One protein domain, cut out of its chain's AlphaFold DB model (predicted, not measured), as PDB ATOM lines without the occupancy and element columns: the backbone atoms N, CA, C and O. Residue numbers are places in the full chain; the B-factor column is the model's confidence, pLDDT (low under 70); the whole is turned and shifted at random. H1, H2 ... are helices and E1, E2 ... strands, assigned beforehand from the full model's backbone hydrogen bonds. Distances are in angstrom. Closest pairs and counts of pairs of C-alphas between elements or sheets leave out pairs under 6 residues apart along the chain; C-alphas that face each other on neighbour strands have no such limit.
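This is residues 452 to 572 of the 635 residues of the protein "F-box domain, Leucine-rich repeat domain, L domain-like protein" of Artemisia annua (UniProt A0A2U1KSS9). A twisted sheet of four parallel strands makes a wall, with the helices to one side of it and the other side bare. H3 runs along the sheet between H1 and H4, small H2 packs on H1 and H3, and the first parts of E3 and E4 fold over toward the last residues of H1. The printed part has 121 residues, with the order E1 H1 E2 H2 E3 H3 E4 H4 along the chain, a sheet order of E1 E2 E3 E4, and a mixed class of helices and strands. It is compact, with a radius of gyration of the C-alphas of 13.9 A and spans of 42 by 38 by 34 A.

E1, residues 455 to 459, begins at C-alpha 455 at (76.720, 24.475, 3.597). E2 is residues 484 to 489. E3, residues 507 to 516, is 20.7 A long and bends by 94 degrees at residue 510. E4, residues 535 to 544, is 20.1 A long and bends by 99 degrees at residue 538. H3, residues 521 to 534, is 20.0 A long. H1, residues 466 to 477, is 17.2 A long, and H2 is residues 496 to 500. H4, residues 551 to 567, is 24.2 A long and ends at C-alpha 567 at (64.071, 46.114, 8.285).

E1 and E4 are the edge strands. E1 and E2 are parallel at 6 degrees, with N 458 and O 486 within hydrogen-bond range at 2.8 A. E2 and E3 are parallel at 28 degrees, with N 487 and O 513 2.8 A apart. E3 and E4 are parallel at 15 degrees, with N 514 and O 541 2.8 A apart. E1 H1 E2, E2 H2 E3 and E3 H3 E4 are strand-helix-strand units, two parallel neighbour strands with a helix between, each with a right-handed crossover. H3, the hub, is on the sheet at a height of 9.6 A over it. It lies over E3, along the strands at 13 degrees on the local plane, and only just not over E2, on which 2 of its C-alphas fall. H3 and H4 touch at a shallow tilt of 24 degrees, the same way; their closest C-alphas, those of Val 521 and Lys 553, are 6.8 A apart. With its residues 530 to 534 alone H3 touches H1, the same way at a shallow tilt of 31 degrees; the closest C-alphas, Arg 473 and Cys 534, are 5.3 A apart. H1 is on the sheet, over none of its strands; its closest C-alphas to E3 are those of Leu 476 and Tyr 507, 7.0 A. H2 is not on the sheet and touches H3, closest at the C-alphas of Val 496 and Ala 530, 5.8 A. H2 also touches H1, whose residues 466 to 470 alone take part, closest at the C-alphas of Ser 466 and Leu 499, 6.3 A. H4 is on the sheet and near E4; H1 and H4 are apart. In H1, H2, H3 and H4 every O i to N i+4 pair is within hydrogen-bond range.

The C-alphas farthest apart, Lys 479 and Asp 550, are 41.8 A apart. The printed part has no cut, and no link is long. The mean pLDDT of the printed part is 81.5; under 70 are residues 479 to 480, 491 to 493, 500 to 503, 518 to 519, 544 to 549 and 570 to 572.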
ATOM      1  N   SER A 452      78.613  20.676  10.295       81.12
ATOM      2  CA  SER A 452      77.540  19.914  10.945       81.12
ATOM      3  C   SER A 452      76.189  20.054  10.238       81.12
ATOM      4  O   SER A 452      75.273  19.284  10.517       81.12
ATOM      5  N   LYS A 453      76.052  21.052   9.358       86.50
ATOM      6  CA  LYS A 453      74.871  21.343   8.545       86.50
ATOM      7  C   LYS A 453      75.290  21.508   7.087       86.50
ATOM      8  O   LYS A 453      76.432  21.863   6.816       86.50
ATOM      9  N   ALA A 454      74.358  21.278   6.164       91.31
ATOM     10  CA  ALA A 454      74.611  21.468   4.743       91.31
ATOM     11  C   ALA A 454      74.959  22.936   4.443       91.31
ATOM     12  O   ALA A 454      74.150  23.836   4.698       91.31
ATOM     13  N   ARG A 455      76.152  23.158   3.887       92.75
ATOM     14  CA  ARG A 455      76.720  24.475   3.597       92.75
ATOM     15  C   ARG A 455      77.080  24.619   2.123       92.75
ATOM     16  O   ARG A 455      77.670  23.717   1.528       92.75
ATOM     17  N   MET A 456      76.778  25.784   1.568       93.19
ATOM     18  CA  MET A 456      77.281  26.233   0.273       93.19
ATOM     19  C   MET A 456      78.332  27.322   0.478       93.19
ATOM     20  O   MET A 456      78.145  28.214   1.303       93.19
ATOM     21  N   GLU A 457      79.417  27.293  -0.287       91.88
ATOM     22  CA  GLU A 457      80.446  28.328  -0.268       91.88
ATOM     23  C   GLU A 457      80.761  28.816  -1.683       91.88
ATOM     24  O   GLU A 457      81.129  28.025  -2.551       91.88
ATOM     25  N   CYS A 458      80.644  30.121  -1.922       89.12
ATOM     26  CA  CYS A 458      80.854  30.738  -3.232       89.12
ATOM     27  C   CYS A 458      82.031  31.709  -3.212       89.12
ATOM     28  O   CYS A 458      82.097  32.600  -2.363       89.12
ATOM     29  N   HIS A 459      82.927  31.547  -4.182       85.69
ATOM     30  CA  HIS A 459      84.167  32.305  -4.325       85.69
ATOM     31  C   HIS A 459      84.348  32.766  -5.787       85.69
ATOM     32  O   HIS A 459      85.222  32.247  -6.483       85.69
ATOM     33  N   PRO A 460      83.493  33.674  -6.291       77.88
ATOM     34  CA  PRO A 460      83.495  34.091  -7.696       77.88
ATOM     35  C   PRO A 460      84.751  34.896  -8.049       77.88
ATOM     36  O   PRO A 460      85.156  35.762  -7.278       77.88
ATOM     37  N   ASP A 461      85.374  34.635  -9.199       70.81
ATOM     38  CA  ASP A 461      86.584  35.358  -9.626       70.81
ATOM     39  C   ASP A 461      86.326  36.827  -9.928       70.81
ATOM     40  O   ASP A 461      87.071  37.695  -9.469       70.81
ATOM     41  N   ASP A 462      85.270  37.073 -10.696       70.12
ATOM     42  CA  ASP A 462      84.946  38.384 -11.223       70.12
ATOM     43  C   ASP A 462      84.069  39.188 -10.262       70.12
ATOM     44  O   ASP A 462      83.558  38.705  -9.245       70.12
ATOM     45  N   VAL A 463      83.927  40.466 -10.598       72.19
ATOM     46  CA  VAL A 463      83.031  41.392  -9.917       72.19
ATOM     47  C   VAL A 463      81.599  40.885 -10.072       72.19
ATOM     48  O   VAL A 463      81.070  40.853 -11.178       72.19
ATOM     49  N   VAL A 464      80.976  40.487  -8.963       78.00
ATOM     50  CA  VAL A 464      79.578  40.033  -8.978       78.00
ATOM     51  C   VAL A 464      78.621  41.190  -9.270       78.00
ATOM     52  O   VAL A 464      78.800  42.296  -8.753       78.00
ATOM     53  N   ASP A 465      77.593  40.910 -10.065       82.19
ATOM     54  CA  ASP A 465      76.544  41.845 -10.472       82.19
ATOM     55  C   ASP A 465      75.148  41.372 -10.019       82.19
ATOM     56  O   ASP A 465      74.994  40.353  -9.333       82.19
ATOM     57  N   SER A 466      74.111  42.124 -10.395       84.38
ATOM     58  CA  SER A 466      72.716  41.775 -10.113       84.38
ATOM     59  C   SER A 466      72.357  40.386 -10.665       84.38
ATOM     60  O   SER A 466      71.691  39.609  -9.980       84.38
ATOM     61  N   LEU A 467      72.816  40.039 -11.873       84.81
ATOM     62  CA  LEU A 467      72.502  38.768 -12.537       84.81
ATOM     63  C   LEU A 467      73.034  37.573 -11.744       84.81
ATOM     64  O   LEU A 467      72.303  36.609 -11.522       84.81
ATOM     65  N   TRP A 468      74.256  37.666 -11.222       87.12
ATOM     66  CA  TRP A 468      74.841  36.609 -10.401       87.12
ATOM     67  C   TRP A 468      74.005  36.303  -9.146       87.12
ATOM     68  O   TRP A 468      73.776  35.138  -8.811       87.12
ATOM     69  N   PHE A 469      73.483  37.333  -8.464       87.62
ATOM     70  CA  PHE A 469      72.604  37.140  -7.304       87.62
ATOM     71  C   PHE A 469      71.255  36.516  -7.679       87.62
ATOM     72  O   PHE A 469      70.707  35.741  -6.889       87.62
ATOM     73  N   GLN A 470      70.728  36.800  -8.875       87.38
ATOM     74  CA  GLN A 470      69.524  36.140  -9.389       87.38
ATOM     75  C   GLN A 470      69.777  34.648  -9.634       87.38
ATOM     76  O   GLN A 470      68.983  33.817  -9.177       87.38
ATOM     77  N   SER A 471      70.913  34.308 -10.254       88.38
ATOM     78  CA  SER A 471      71.338  32.921 -10.458       88.38
ATOM     79  C   SER A 471      71.519  32.182  -9.133       88.38
ATOM     80  O   SER A 471      71.015  31.070  -8.967       88.38
ATOM     81  N   LEU A 472      72.166  32.813  -8.145       89.88
ATOM     82  CA  LEU A 472      72.308  32.256  -6.798       89.88
ATOM     83  C   LEU A 472      70.941  32.014  -6.144       89.88
ATOM     84  O   LEU A 472      70.706  30.934  -5.599       89.88
ATOM     85  N   ARG A 473      70.023  32.989  -6.210       89.25
ATOM     86  CA  ARG A 473      68.683  32.860  -5.621       89.25
ATOM     87  C   ARG A 473      67.943  31.667  -6.208       89.25
ATOM     88  O   ARG A 473      67.409  30.876  -5.434       89.25
ATOM     89  N   ARG A 474      67.927  31.533  -7.539       88.94
ATOM     90  CA  ARG A 474      67.288  30.420  -8.262       88.94
ATOM     91  C   ARG A 474      67.958  29.084  -7.963       88.94
ATOM     92  O   ARG A 474      67.272  28.078  -7.811       88.94
ATOM     93  N   PHE A 475      69.281  29.065  -7.823       89.69
ATOM     94  CA  PHE A 475      70.012  27.867  -7.420       89.69
ATOM     95  C   PHE A 475      69.624  27.398  -6.011       89.69
ATOM     96  O   PHE A 475      69.374  26.211  -5.819       89.69
ATOM     97  N   LEU A 476      69.491  28.308  -5.042       89.19
ATOM     98  CA  LEU A 476      69.066  27.963  -3.678       89.19
ATOM     99  C   LEU A 476      67.629  27.408  -3.614       89.19
ATOM    100  O   LEU A 476      67.318  26.651  -2.702       89.19
ATOM    101  N   GLU A 477      66.754  27.738  -4.575       86.06
ATOM    102  CA  GLU A 477      65.405  27.140  -4.668       86.06
ATOM    103  C   GLU A 477      65.419  25.679  -5.106       86.06
ATOM    104  O   GLU A 477      64.445  24.953  -4.870       86.06
ATOM    105  N   LYS A 478      66.512  25.222  -5.728       84.75
ATOM    106  CA  LYS A 478      66.689  23.804  -6.031       84.75
ATOM    107  C   LYS A 478      66.715  23.050  -4.700       84.75
ATOM    108  O   LYS A 478      67.271  23.522  -3.712       84.75
ATOM    109  N   LYS A 479      66.082  21.874  -4.645       67.88
ATOM    110  CA  LYS A 479      65.845  21.093  -3.410       67.88
ATOM    111  C   LYS A 479      67.118  20.434  -2.842       67.88
ATOM    112  O   LYS A 479      67.107  19.254  -2.512       67.88
ATOM    113  N   ILE A 480      68.203  21.192  -2.725       69.06
ATOM    114  CA  ILE A 480      69.512  20.740  -2.248       69.06
ATOM    115  C   ILE A 480      69.582  20.832  -0.712       69.06
ATOM    116  O   ILE A 480      70.283  20.055  -0.076       69.06
ATOM    117  N   GLY A 481      68.790  21.721  -0.091       81.56
ATOM    118  CA  GLY A 481      68.576  21.730   1.363       81.56
ATOM    119  C   GLY A 481      69.667  22.418   2.189       81.56
ATOM    120  O   GLY A 481      69.761  22.165   3.392       81.56
ATOM    121  N   PHE A 482      70.472  23.295   1.580       89.75
ATOM    122  CA  PHE A 482      71.475  24.085   2.299       89.75
ATOM    123  C   PHE A 482      70.845  24.935   3.409       89.75
ATOM    124  O   PHE A 482      69.772  25.521   3.238       89.75
ATOM    125  N   LYS A 483      71.540  24.992   4.546       91.75
ATOM    126  CA  LYS A 483      71.193  25.793   5.727       91.75
ATOM    127  C   LYS A 483      72.175  26.923   5.980       91.75
ATOM    128  O   LYS A 483      71.828  27.890   6.651       91.75
ATOM    129  N   GLU A 484      73.380  26.803   5.439       93.94
ATOM    130  CA  GLU A 484      74.446  27.772   5.627       93.94
ATOM    131  C   GLU A 484      75.012  28.212   4.274       93.94
ATOM    132  O   GLU A 484      75.161  27.399   3.359       93.94
ATOM    133  N   LEU A 485      75.348  29.494   4.154       93.56
ATOM    134  CA  LEU A 485      75.958  30.070   2.957       93.56
ATOM    135  C   LEU A 485      77.193  30.888   3.338       93.56
ATOM    136  O   LEU A 485      77.105  31.778   4.177       93.56
ATOM    137  N   LYS A 486      78.336  30.627   2.703       92.44
ATOM    138  CA  LYS A 486      79.523  31.488   2.762       92.44
ATOM    139  C   LYS A 486      79.735  32.166   1.421       92.44
ATOM    140  O   LYS A 486      79.782  31.502   0.390       92.44
ATOM    141  N   LEU A 487      79.901  33.478   1.438       89.81
ATOM    142  CA  LEU A 487      80.194  34.284   0.264       89.81
ATOM    143  C   LEU A 487      81.534  34.976   0.484       89.81
ATOM    144  O   LEU A 487      81.640  35.835   1.353       89.81
ATOM    145  N   SER A 488      82.544  34.599  -0.298       85.75
ATOM    146  CA  SER A 488      83.848  35.265  -0.321       85.75
ATOM    147  C   SER A 488      84.024  35.927  -1.679       85.75
ATOM    148  O   SER A 488      84.379  35.265  -2.651       85.75
ATOM    149  N   MET A 489      83.738  37.225  -1.776       77.88
ATOM    150  CA  MET A 489      83.618  37.930  -3.061       77.88
ATOM    151  C   MET A 489      84.247  39.327  -3.039       77.88
ATOM    152  O   MET A 489      84.397  39.962  -1.997       77.88
ATOM    153  N   SER A 490      84.640  39.781  -4.223       70.94
ATOM    154  CA  SER A 490      84.886  41.180  -4.562       70.94
ATOM    155  C   SER A 490      83.696  41.600  -5.406       70.94
ATOM    156  O   SER A 490      83.289  40.861  -6.302       70.94
ATOM    157  N   ALA A 491      83.103  42.738  -5.094       66.00
ATOM    158  CA  ALA A 491      81.860  43.160  -5.716       66.00
ATOM    159  C   ALA A 491      81.964  44.607  -6.181       66.00
ATOM    160  O   ALA A 491      82.765  45.379  -5.656       66.00
ATOM    161  N   GLY A 492      81.150  44.942  -7.176       68.81
ATOM    162  CA  GLY A 492      80.963  46.299  -7.663       68.81
ATOM    163  C   GLY A 492      79.739  46.918  -7.004       68.81
ATOM    164  O   GLY A 492      79.164  46.355  -6.071       68.81
ATOM    165  N   LEU A 493      79.318  48.077  -7.505       68.38
ATOM    166  CA  LEU A 493      78.009  48.619  -7.156       68.38
ATOM    167  C   LEU A 493      76.921  47.749  -7.792       68.38
ATOM    168  O   LEU A 493      76.903  47.577  -9.008       68.38
ATOM    169  N   ILE A 494      76.027  47.218  -6.960       78.62
ATOM    170  CA  ILE A 494      74.895  46.390  -7.391       78.62
ATOM    171  C   ILE A 494      73.613  47.214  -7.313       78.62
ATOM    172  O   ILE A 494      73.321  47.820  -6.278       78.62
ATOM    173  N   ASP A 495      72.823  47.201  -8.383       76.69
ATOM    174  CA  ASP A 495      71.496  47.800  -8.357       76.69
ATOM    175  C   ASP A 495      70.493  46.826  -7.723       76.69
ATOM    176  O   ASP A 495      70.008  45.869  -8.328       76.69
ATOM    177  N   VAL A 496      70.184  47.066  -6.451       73.75
ATOM    178  CA  VAL A 496      69.220  46.252  -5.703       73.75
ATOM    179  C   VAL A 496      67.802  46.412  -6.269       73.75
ATOM    180  O   VAL A 496      66.987  45.502  -6.111       73.75
ATOM    181  N   GLU A 497      67.483  47.518  -6.947       73.19
ATOM    182  CA  GLU A 497      66.162  47.719  -7.552       73.19
ATOM    183  C   GLU A 497      65.935  46.737  -8.711       73.19
ATOM    184  O   GLU A 497      64.859  46.134  -8.786       73.19
ATOM    185  N   GLU A 498      66.961  46.452  -9.520       74.31
ATOM    186  CA  GLU A 498      66.906  45.423 -10.573       74.31
ATOM    187  C   GLU A 498      66.581  44.029 -10.016       74.31
ATOM    188  O   GLU A 498      65.859  43.252 -10.644       74.31
ATOM    189  N   LEU A 499      67.060  43.712  -8.809       75.12
ATOM    190  CA  LEU A 499      66.767  42.441  -8.140       75.12
ATOM    191  C   LEU A 499      65.295  42.346  -7.714       75.12
ATOM    192  O   LEU A 499      64.660  41.294  -7.831       75.12
ATOM    193  N   THR A 500      64.714  43.453  -7.243       65.94
ATOM    194  CA  THR A 500      63.328  43.472  -6.745       65.94
ATOM    195  C   THR A 500      62.275  43.190  -7.818       65.94
ATOM    196  O   THR A 500      61.167  42.773  -7.476       65.94
ATOM    197  N   VAL A 501      62.629  43.307  -9.103       62.41
ATOM    198  CA  VAL A 501      61.747  43.004 -10.245       62.41
ATOM    199  C   VAL A 501      61.257  41.549 -10.232       62.41
ATOM    200  O   VAL A 501      60.156  41.265 -10.699       62.41
ATOM    201  N   ILE A 502      62.031  40.615  -9.665       62.47
ATOM    202  CA  ILE A 502      61.751  39.172  -9.775       62.47
ATOM    203  C   ILE A 502      60.710  38.682  -8.748       62.47
ATOM    204  O   ILE A 502      60.192  37.578  -8.878       62.47
ATOM    205  N   GLY A 503      60.319  39.487  -7.753       65.38
ATOM    206  CA  GLY A 503      59.206  39.158  -6.843       65.38
ATOM    207  C   GLY A 503      59.364  37.866  -6.016       65.38
ATOM    208  O   GLY A 503      58.399  37.420  -5.393       65.38
ATOM    209  N   LEU A 504      60.553  37.253  -5.995       75.88
ATOM    210  CA  LEU A 504      60.836  36.055  -5.205       75.88
ATOM    211  C   LEU A 504      60.974  36.422  -3.729       75.88
ATOM    212  O   LEU A 504      61.617  37.408  -3.371       75.88
ATOM    213  N   SER A 505      60.396  35.597  -2.856       81.88
ATOM    214  CA  SER A 505      60.670  35.702  -1.419       81.88
ATOM    215  C   SER A 505      62.126  35.297  -1.146       81.88
ATOM    216  O   SER A 505      62.607  34.383  -1.819       81.88
ATOM    217  N   PRO A 506      62.842  35.920  -0.196       84.75
ATOM    218  CA  PRO A 506      64.202  35.506   0.151       84.75
ATOM    219  C   PRO A 506      64.250  34.053   0.653       84.75
ATOM    220  O   PRO A 506      63.315  33.591   1.304       84.75
ATOM    221  N   TYR A 507      65.333  33.326   0.363       88.06
ATOM    222  CA  TYR A 507      65.531  31.954   0.850       88.06
ATOM    223  C   TYR A 507      65.904  31.928   2.339       88.06
ATOM    224  O   TYR A 507      66.826  32.629   2.753       88.06
ATOM    225  N   GLU A 508      65.232  31.110   3.145       91.00
ATOM    226  CA  GLU A 508      65.495  31.009   4.587       91.00
ATOM    227  C   GLU A 508      66.789  30.216   4.861       91.00
ATOM    228  O   GLU A 508      66.910  29.050   4.475       91.00
ATOM    229  N   LEU A 509      67.749  30.842   5.549       91.94
ATOM    230  CA  LEU A 509      69.029  30.237   5.944       91.94
ATOM    231  C   LEU A 509      69.245  30.367   7.454       91.94
ATOM    232  O   LEU A 509      68.927  31.388   8.057       91.94
ATOM    233  N   ASP A 510      69.883  29.373   8.063       93.38
ATOM    234  CA  ASP A 510      70.270  29.428   9.474       93.38
ATOM    235  C   ASP A 510      71.453  30.402   9.658       93.38
ATOM    236  O   ASP A 510      71.519  31.178  10.620       93.38
ATOM    237  N   HIS A 511      72.407  30.378   8.718       94.19
ATOM    238  CA  HIS A 511      73.606  31.208   8.781       94.19
ATOM    239  C   HIS A 511      74.079  31.696   7.413       94.19
ATOM    240  O   HIS A 511      74.148  30.929   6.453       94.19
ATOM    241  N   VAL A 512      74.489  32.962   7.346       94.50
ATOM    242  CA  VAL A 512      75.232  33.523   6.215       94.50
ATOM    243  C   VAL A 512      76.545  34.105   6.725       94.50
ATOM    244  O   VAL A 512      76.553  34.867   7.687       94.50
ATOM    245  N   GLU A 513      77.651  33.775   6.071       92.81
ATOM    246  CA  GLU A 513      78.975  34.333   6.335       92.81
ATOM    247  C   GLU A 513      79.432  35.134   5.115       92.81
ATOM    248  O   GLU A 513      79.532  34.595   4.014       92.81
ATOM    249  N   LEU A 514      79.687  36.426   5.310       89.62
ATOM    250  CA  LEU A 514      80.170  37.330   4.275       89.62
ATOM    251  C   LEU A 514      81.623  37.687   4.545       89.62
ATOM    252  O   LEU A 514      81.938  38.350   5.532       89.62
ATOM    253  N   GLU A 515      82.480  37.292   3.621       86.50
ATOM    254  CA  GLU A 515      83.859  37.728   3.540       86.50
ATOM    255  C   GLU A 515      84.002  38.642   2.322       86.50
ATOM    256  O   GLU A 515      83.875  38.212   1.172       86.50
ATOM    257  N   LEU A 516      84.240  39.927   2.568       77.12
ATOM    258  CA  LEU A 516      84.224  40.930   1.511       77.12
ATOM    259  C   LEU A 516      85.547  41.695   1.454       77.12
ATOM    260  O   LEU A 516      86.060  42.181   2.464       77.12
ATOM    261  N   TYR A 517      86.071  41.842   0.239       71.50
ATOM    262  CA  TYR A 517      87.231  42.681  -0.061       71.50
ATOM    263  C   TYR A 517      86.718  44.029  -0.553       71.50
ATOM    264  O   TYR A 517      86.401  44.181  -1.729       71.50
ATOM    265  N   ILE A 518      86.546  44.976   0.369       65.12
ATOM    266  CA  ILE A 518      85.861  46.240   0.090       65.12
ATOM    267  C   ILE A 518      86.814  47.410   0.263       65.12
ATOM    268  O   ILE A 518      87.438  47.558   1.314       65.12
ATOM    269  N   GLU A 519      86.854  48.278  -0.743       64.81
ATOM    270  CA  GLU A 519      87.549  49.568  -0.683       64.81
ATOM    271  C   GLU A 519      86.583  50.712  -0.297       64.81
ATOM    272  O   GLU A 519      86.954  51.638   0.441       64.81
ATOM    273  N   GLU A 520      85.306  50.595  -0.693       76.06
ATOM    274  CA  GLU A 520      84.276  51.631  -0.548       76.06
ATOM    275  C   GLU A 520      82.987  51.160   0.153       76.06
ATOM    276  O   GLU A 520      82.408  50.123  -0.159       76.06
ATOM    277  N   VAL A 521      82.468  51.976   1.075       81.38
ATOM    278  CA  VAL A 521      81.243  51.683   1.843       81.38
ATOM    279  C   VAL A 521      79.985  51.484   0.971       81.38
ATOM    280  O   VAL A 521      79.233  50.558   1.263       81.38
ATOM    281  N   PRO A 522      79.728  52.258  -0.103       84.38
ATOM    282  CA  PRO A 522      78.549  52.044  -0.951       84.38
ATOM    283  C   PRO A 522      78.499  50.653  -1.604       84.38
ATOM    284  O   PRO A 522      77.426  50.067  -1.737       84.38
ATOM    285  N   VAL A 523      79.663  50.083  -1.938       82.19
ATOM    286  CA  VAL A 523      79.765  48.707  -2.447       82.19
ATOM    287  C   VAL A 523      79.262  47.724  -1.392       82.19
ATOM    288  O   VAL A 523      78.401  46.899  -1.694       82.19
ATOM    289  N   TYR A 524      79.700  47.867  -0.133       85.69
ATOM    290  CA  TYR A 524      79.182  47.062   0.979       85.69
ATOM    291  C   TYR A 524      77.657  47.135   1.085       85.69
ATOM    292  O   TYR A 524      76.991  46.109   1.211       85.69
ATOM    293  N   GLU A 525      77.105  48.348   1.042       88.31
ATOM    294  CA  GLU A 525      75.667  48.563   1.190       88.31
ATOM    295  C   GLU A 525      74.868  47.859   0.091       88.31
ATOM    296  O   GLU A 525      73.854  47.217   0.384       88.31
ATOM    297  N   SER A 526      75.356  47.938  -1.150       88.50
ATOM    298  CA  SER A 526      74.739  47.280  -2.302       88.50
ATOM    299  C   SER A 526      74.799  45.751  -2.204       88.50
ATOM    300  O   SER A 526      73.773  45.088  -2.357       88.50
ATOM    301  N   VAL A 527      75.952  45.188  -1.823       87.88
ATOM    302  CA  VAL A 527      76.134  43.739  -1.628       87.88
ATOM    303  C   VAL A 527      75.264  43.223  -0.498       87.88
ATOM    304  O   VAL A 527      74.576  42.221  -0.666       87.88
ATOM    305  N   LEU A 528      75.248  43.903   0.651       89.81
ATOM    306  CA  LEU A 528      74.388  43.501   1.757       89.81
ATOM    307  C   LEU A 528      72.911  43.547   1.340       89.81
ATOM    308  O   LEU A 528      72.148  42.650   1.695       89.81
ATOM    309  N   GLY A 529      72.509  44.568   0.577       89.50
ATOM    310  CA  GLY A 529      71.171  44.656   0.001       89.50
ATOM    311  C   GLY A 529      70.837  43.454  -0.885       89.50
ATOM    312  O   GLY A 529      69.799  42.827  -0.682       89.50
ATOM    313  N   ALA A 530      71.739  43.085  -1.795       89.56
ATOM    314  CA  ALA A 530      71.583  41.932  -2.679       89.56
ATOM    315  C   ALA A 530      71.545  40.594  -1.916       89.56
ATOM    316  O   ALA A 530      70.704  39.738  -2.196       89.56
ATOM    317  N   VAL A 531      72.388  40.428  -0.891       91.25
ATOM    318  CA  VAL A 531      72.390  39.246  -0.013       91.25
ATOM    319  C   VAL A 531      71.063  39.121   0.731       91.25
ATOM    320  O   VAL A 531      70.472  38.045   0.726       91.25
ATOM    321  N   LEU A 532      70.569  40.201   1.344       90.56
ATOM    322  CA  LEU A 532      69.307  40.190   2.097       90.56
ATOM    323  C   LEU A 532      68.065  40.120   1.193       90.56
ATOM    324  O   LEU A 532      66.987  39.741   1.655       90.56
ATOM    325  N   TRP A 533      68.199  40.469  -0.085       89.50
ATOM    326  CA  TRP A 533      67.200  40.151  -1.102       89.50
ATOM    327  C   TRP A 533      67.220  38.653  -1.447       89.50
ATOM    328  O   TRP A 533      66.172  38.014  -1.511       89.50
ATOM    329  N   CYS A 534      68.413  38.074  -1.611       89.06
ATOM    330  CA  CYS A 534      68.585  36.669  -1.970       89.06
ATOM    331  C   CYS A 534      68.157  35.721  -0.834       89.06
ATOM    332  O   CYS A 534      67.517  34.693  -1.070       89.06
ATOM    333  N   CYS A 535      68.474  36.063   0.415       90.44
ATOM    334  CA  CYS A 535      68.246  35.196   1.564       90.44
ATOM    335  C   CYS A 535      67.801  35.944   2.826       90.44
ATOM    336  O   CYS A 535      68.098  37.121   3.038       90.44
ATOM    337  N   ARG A 536      67.099  35.223   3.701       90.06
ATOM    338  CA  ARG A 536      66.718  35.650   5.045       90.06
ATOM    339  C   ARG A 536      67.482  34.804   6.067       90.06
ATOM    340  O   ARG A 536      67.034  33.720   6.423       90.06
ATOM    341  N   PRO A 537      68.659  35.266   6.519       92.94
ATOM    342  CA  PRO A 537      69.425  34.543   7.522       92.94
ATOM    343  C   PRO A 537      68.862  34.740   8.936       92.94
ATOM    344  O   PRO A 537      68.521  35.868   9.306       92.94
ATOM    345  N   GLU A 538      68.863  33.694   9.768       92.25
ATOM    346  CA  GLU A 538      68.709  33.827  11.230       92.25
ATOM    347  C   GLU A 538      69.944  34.490  11.857       92.25
ATOM    348  O   GLU A 538      69.846  35.247  12.829       92.25
ATOM    349  N   SER A 539      71.122  34.240  11.283       92.94
ATOM    350  CA  SER A 539      72.372  34.851  11.716       92.94
ATOM    351  C   SER A 539      73.292  35.219  10.551       92.94
ATOM    352  O   SER A 539      73.405  34.483   9.576       92.94
ATOM    353  N   LEU A 540      73.965  36.362  10.666       94.19
ATOM    354  CA  LEU A 540      74.852  36.922   9.647       94.19
ATOM    355  C   LEU A 540      76.224  37.214  10.262       94.19
ATOM    356  O   LEU A 540      76.321  38.049  11.158       94.19
ATOM    357  N   SER A 541      77.273  36.552   9.786       92.00
ATOM    358  CA  SER A 541      78.667  36.846  10.129       92.00
ATOM    359  C   SER A 541      79.315  37.714   9.061       92.00
ATOM    360  O   SER A 541      79.151  37.462   7.872       92.00
ATOM    361  N   LEU A 542      80.081  38.709   9.491       88.75
ATOM    362  CA  LEU A 542      80.919  39.547   8.646       88.75
ATOM    363  C   LEU A 542      82.384  39.312   9.019       88.75
ATOM    364  O   LEU A 542      82.778  39.557  10.164       88.75
ATOM    365  N   GLU A 543      83.173  38.860   8.054       82.62
ATOM    366  CA  GLU A 543      84.633  38.837   8.107       82.62
ATOM    367  C   GLU A 543      85.131  40.076   7.355       82.62
ATOM    368  O   GLU A 543      85.078  40.161   6.124       82.62
ATOM    369  N   LEU A 544      85.523  41.096   8.117       69.94
ATOM    370  CA  LEU A 544      86.009  42.358   7.571       69.94
ATOM    371  C   LEU A 544      87.528  42.264   7.456       69.94
ATOM    372  O   LEU A 544      88.218  42.064   8.455       69.94
ATOM    373  N   ASN A 545      88.053  42.402   6.238       61.03
ATOM    374  CA  ASN A 545      89.491  42.361   6.003       61.03
ATOM    375  C   ASN A 545      90.210  43.432   6.852       61.03
ATOM    376  O   ASN A 545      89.728  44.557   7.012       61.03
ATOM    377  N   SER A 546      91.395  43.099   7.368       49.50
ATOM    378  CA  SER A 546      92.208  43.936   8.263       49.50
ATOM    379  C   SER A 546      92.674  45.269   7.655       49.50
ATOM    380  O   SER A 546      93.334  46.053   8.333       49.50
ATOM    381  N   SER A 547      92.348  45.542   6.387       45.91
ATOM    382  CA  SER A 547      92.537  46.846   5.747       45.91
ATOM    383  C   SER A 547      91.550  47.913   6.236       45.91
ATOM    384  O   SER A 547      91.777  49.096   5.989       45.91
ATOM    385  N   CYS A 548      90.488  47.545   6.964       50.44
ATOM    386  CA  CYS A 548      89.613  48.512   7.627       50.44
ATOM    387  C   CYS A 548      90.289  49.081   8.889       50.44
ATOM    388  O   CYS A 548      89.861  48.838  10.012       50.44
ATOM    389  N   THR A 549      91.360  49.859   8.713       54.12
ATOM    390  CA  THR A 549      91.963  50.667   9.790       54.12
ATOM    391  C   THR A 549      91.111  51.890  10.148       54.12
ATOM    392  O   THR A 549      91.420  52.607  11.096       54.12
ATOM    393  N   ASP A 550      90.051  52.140   9.377       70.31
ATOM    394  CA  ASP A 550      89.125  53.257   9.522       70.31
ATOM    395  C   ASP A 550      87.919  52.853  10.392       70.31
ATOM    396  O   ASP A 550      87.026  52.108   9.971       70.31
ATOM    397  N   ILE A 551      87.916  53.346  11.633       74.00
ATOM    398  CA  ILE A 551      86.870  53.094  12.635       74.00
ATOM    399  C   ILE A 551      85.512  53.649  12.175       74.00
ATOM    400  O   ILE A 551      84.476  53.064  12.502       74.00
ATOM    401  N   ASP A 552      85.492  54.734  11.398       78.25
ATOM    402  CA  ASP A 552      84.248  55.353  10.938       78.25
ATOM    403  C   ASP A 552      83.577  54.484   9.873       78.25
ATOM    404  O   ASP A 552      82.376  54.204   9.976       78.25
ATOM    405  N   LYS A 553      84.356  53.957   8.917       78.00
ATOM    406  CA  LYS A 553      83.865  52.966   7.942       78.00
ATOM    407  C   LYS A 553      83.326  51.718   8.636       78.00
ATOM    408  O   LYS A 553      82.217  51.276   8.335       78.00
ATOM    409  N   TRP A 554      84.070  51.181   9.601       79.38
ATOM    410  CA  TRP A 554      83.660  50.009  10.377       79.38
ATOM    411  C   TRP A 554      82.345  50.247  11.138       79.38
ATOM    412  O   TRP A 554      81.403  49.456  11.049       79.38
ATOM    413  N   SER A 555      82.242  51.384  11.837       81.56
ATOM    414  CA  SER A 555      81.041  51.799  12.573       81.56
ATOM    415  C   SER A 555      79.835  51.935  11.646       81.56
ATOM    416  O   SER A 555      78.732  51.495  11.984       81.56
ATOM    417  N   HIS A 556      80.043  52.521  10.465       85.81
ATOM    418  CA  HIS A 556      79.004  52.687   9.456       85.81
ATOM    419  C   HIS A 556      78.494  51.343   8.935       85.81
ATOM    420  O   HIS A 556      77.287  51.110   8.962       85.81
ATOM    421  N   ILE A 557      79.397  50.434   8.554       85.81
ATOM    422  CA  ILE A 557      79.067  49.077   8.090       85.81
ATOM    423  C   ILE A 557      78.185  48.358   9.115       85.81
ATOM    424  O   ILE A 557      77.115  47.851   8.776       85.81
ATOM    425  N   ILE A 558      78.566  48.372  10.391       86.19
ATOM    426  CA  ILE A 558      77.816  47.689  11.455       86.19
ATOM    427  C   ILE A 558      76.445  48.320  11.675       86.19
ATOM    428  O   ILE A 558      75.447  47.603  11.764       86.19
ATOM    429  N   LYS A 559      76.374  49.657  11.746       88.25
ATOM    430  CA  LYS A 559      75.104  50.388  11.892       88.25
ATOM    431  C   LYS A 559      74.160  50.075  10.736       88.25
ATOM    432  O   LYS A 559      72.978  49.805  10.964       88.25
ATOM    433  N   PHE A 560      74.683  50.099   9.512       89.81
ATOM    434  CA  PHE A 560      73.928  49.792   8.307       89.81
ATOM    435  C   PHE A 560      73.414  48.348   8.333       89.81
ATOM    436  O   PHE A 560      72.215  48.127   8.156       89.81
ATOM    437  N   THR A 561      74.282  47.389   8.666       90.69
ATOM    438  CA  THR A 561      73.934  45.963   8.783       90.69
ATOM    439  C   THR A 561      72.815  45.730   9.780       90.69
ATOM    440  O   THR A 561      71.785  45.143   9.452       90.69
ATOM    441  N   TYR A 562      72.997  46.242  10.998       88.88
ATOM    442  CA  TYR A 562      72.035  46.111  12.081       88.88
ATOM    443  C   TYR A 562      70.664  46.665  11.673       88.88
ATOM    444  O   TYR A 562      69.636  46.012  11.858       88.88
ATOM    445  N   LYS A 563      70.644  47.852  11.051       90.25
ATOM    446  CA  LYS A 563      69.414  48.484  10.565       90.25
ATOM    447  C   LYS A 563      68.731  47.648   9.481       90.25
ATOM    448  O   LYS A 563      67.515  47.478   9.538       90.25
ATOM    449  N   LYS A 564      69.482  47.130   8.507       90.31
ATOM    450  CA  LYS A 564      68.931  46.327   7.405       90.31
ATOM    451  C   LYS A 564      68.357  44.993   7.882       90.31
ATOM    452  O   LYS A 564      67.267  44.630   7.452       90.31
ATOM    453  N   LEU A 565      69.017  44.323   8.828       89.25
ATOM    454  CA  LEU A 565      68.496  43.093   9.435       89.25
ATOM    455  C   LEU A 565      67.174  43.324  10.177       89.25
ATOM    456  O   LEU A 565      66.274  42.499  10.069       89.25
ATOM    457  N   LEU A 566      67.023  44.452  10.881       86.56
ATOM    458  CA  LEU A 566      65.747  44.820  11.509       86.56
ATOM    459  C   LEU A 566      64.655  45.147  10.479       86.56
ATOM    460  O   LEU A 566      63.491  44.823  10.698       86.56
ATOM    461  N   GLN A 567      65.016  45.785   9.360       86.31
ATOM    462  CA  GLN A 567      64.071  46.114   8.285       86.31
ATOM    463  C   GLN A 567      63.520  44.872   7.574       86.31
ATOM    464  O   GLN A 567      62.367  44.888   7.159       86.31
ATOM    465  N   GLN A 568      64.309  43.798   7.464       84.69
ATOM    466  CA  GLN A 568      63.892  42.547   6.820       84.69
ATOM    467  C   GLN A 568      62.733  41.840   7.561       84.69
ATOM    468  O   GLN A 568      62.019  41.035   6.973       84.69
ATOM    469  N   GLU A 569      62.511  42.155   8.842       77.62
ATOM    470  CA  GLU A 569      61.639  41.398   9.750       77.62
ATOM    471  C   GLU A 569      60.228  41.989   9.956       77.62
ATOM    472  O   GLU A 569      59.550  41.639  10.920       77.62
ATOM    473  N   ASN A 570      59.775  42.878   9.059       61.12
ATOM    474  CA  ASN A 570      58.407  43.422   8.949       61.12
ATOM    475  C   ASN A 570      57.537  43.324  10.229       61.12
ATOM    476  O   ASN A 570      56.709  42.429  10.379       61.12
ATOM    477  N   GLN A 571      57.693  44.302  11.132       51.75
ATOM    478  CA  GLN A 571      56.846  44.552  12.317       51.75
ATOM    479  C   GLN A 571      56.867  43.499  13.453       51.75
ATOM    480  O   GLN A 571      56.135  43.660  14.435       51.75
ATOM    481  N   GLY A 572      57.734  42.483  13.410       57.34
ATOM    482  CA  GLY A 572      58.008  41.619  14.567       57.34
ATOM    483  C   GLY A 572      58.908  42.288  15.621       57.34
ATOM    484  O   GLY A 572      59.818  43.048  15.288       57.34
TER     485      GLY A 572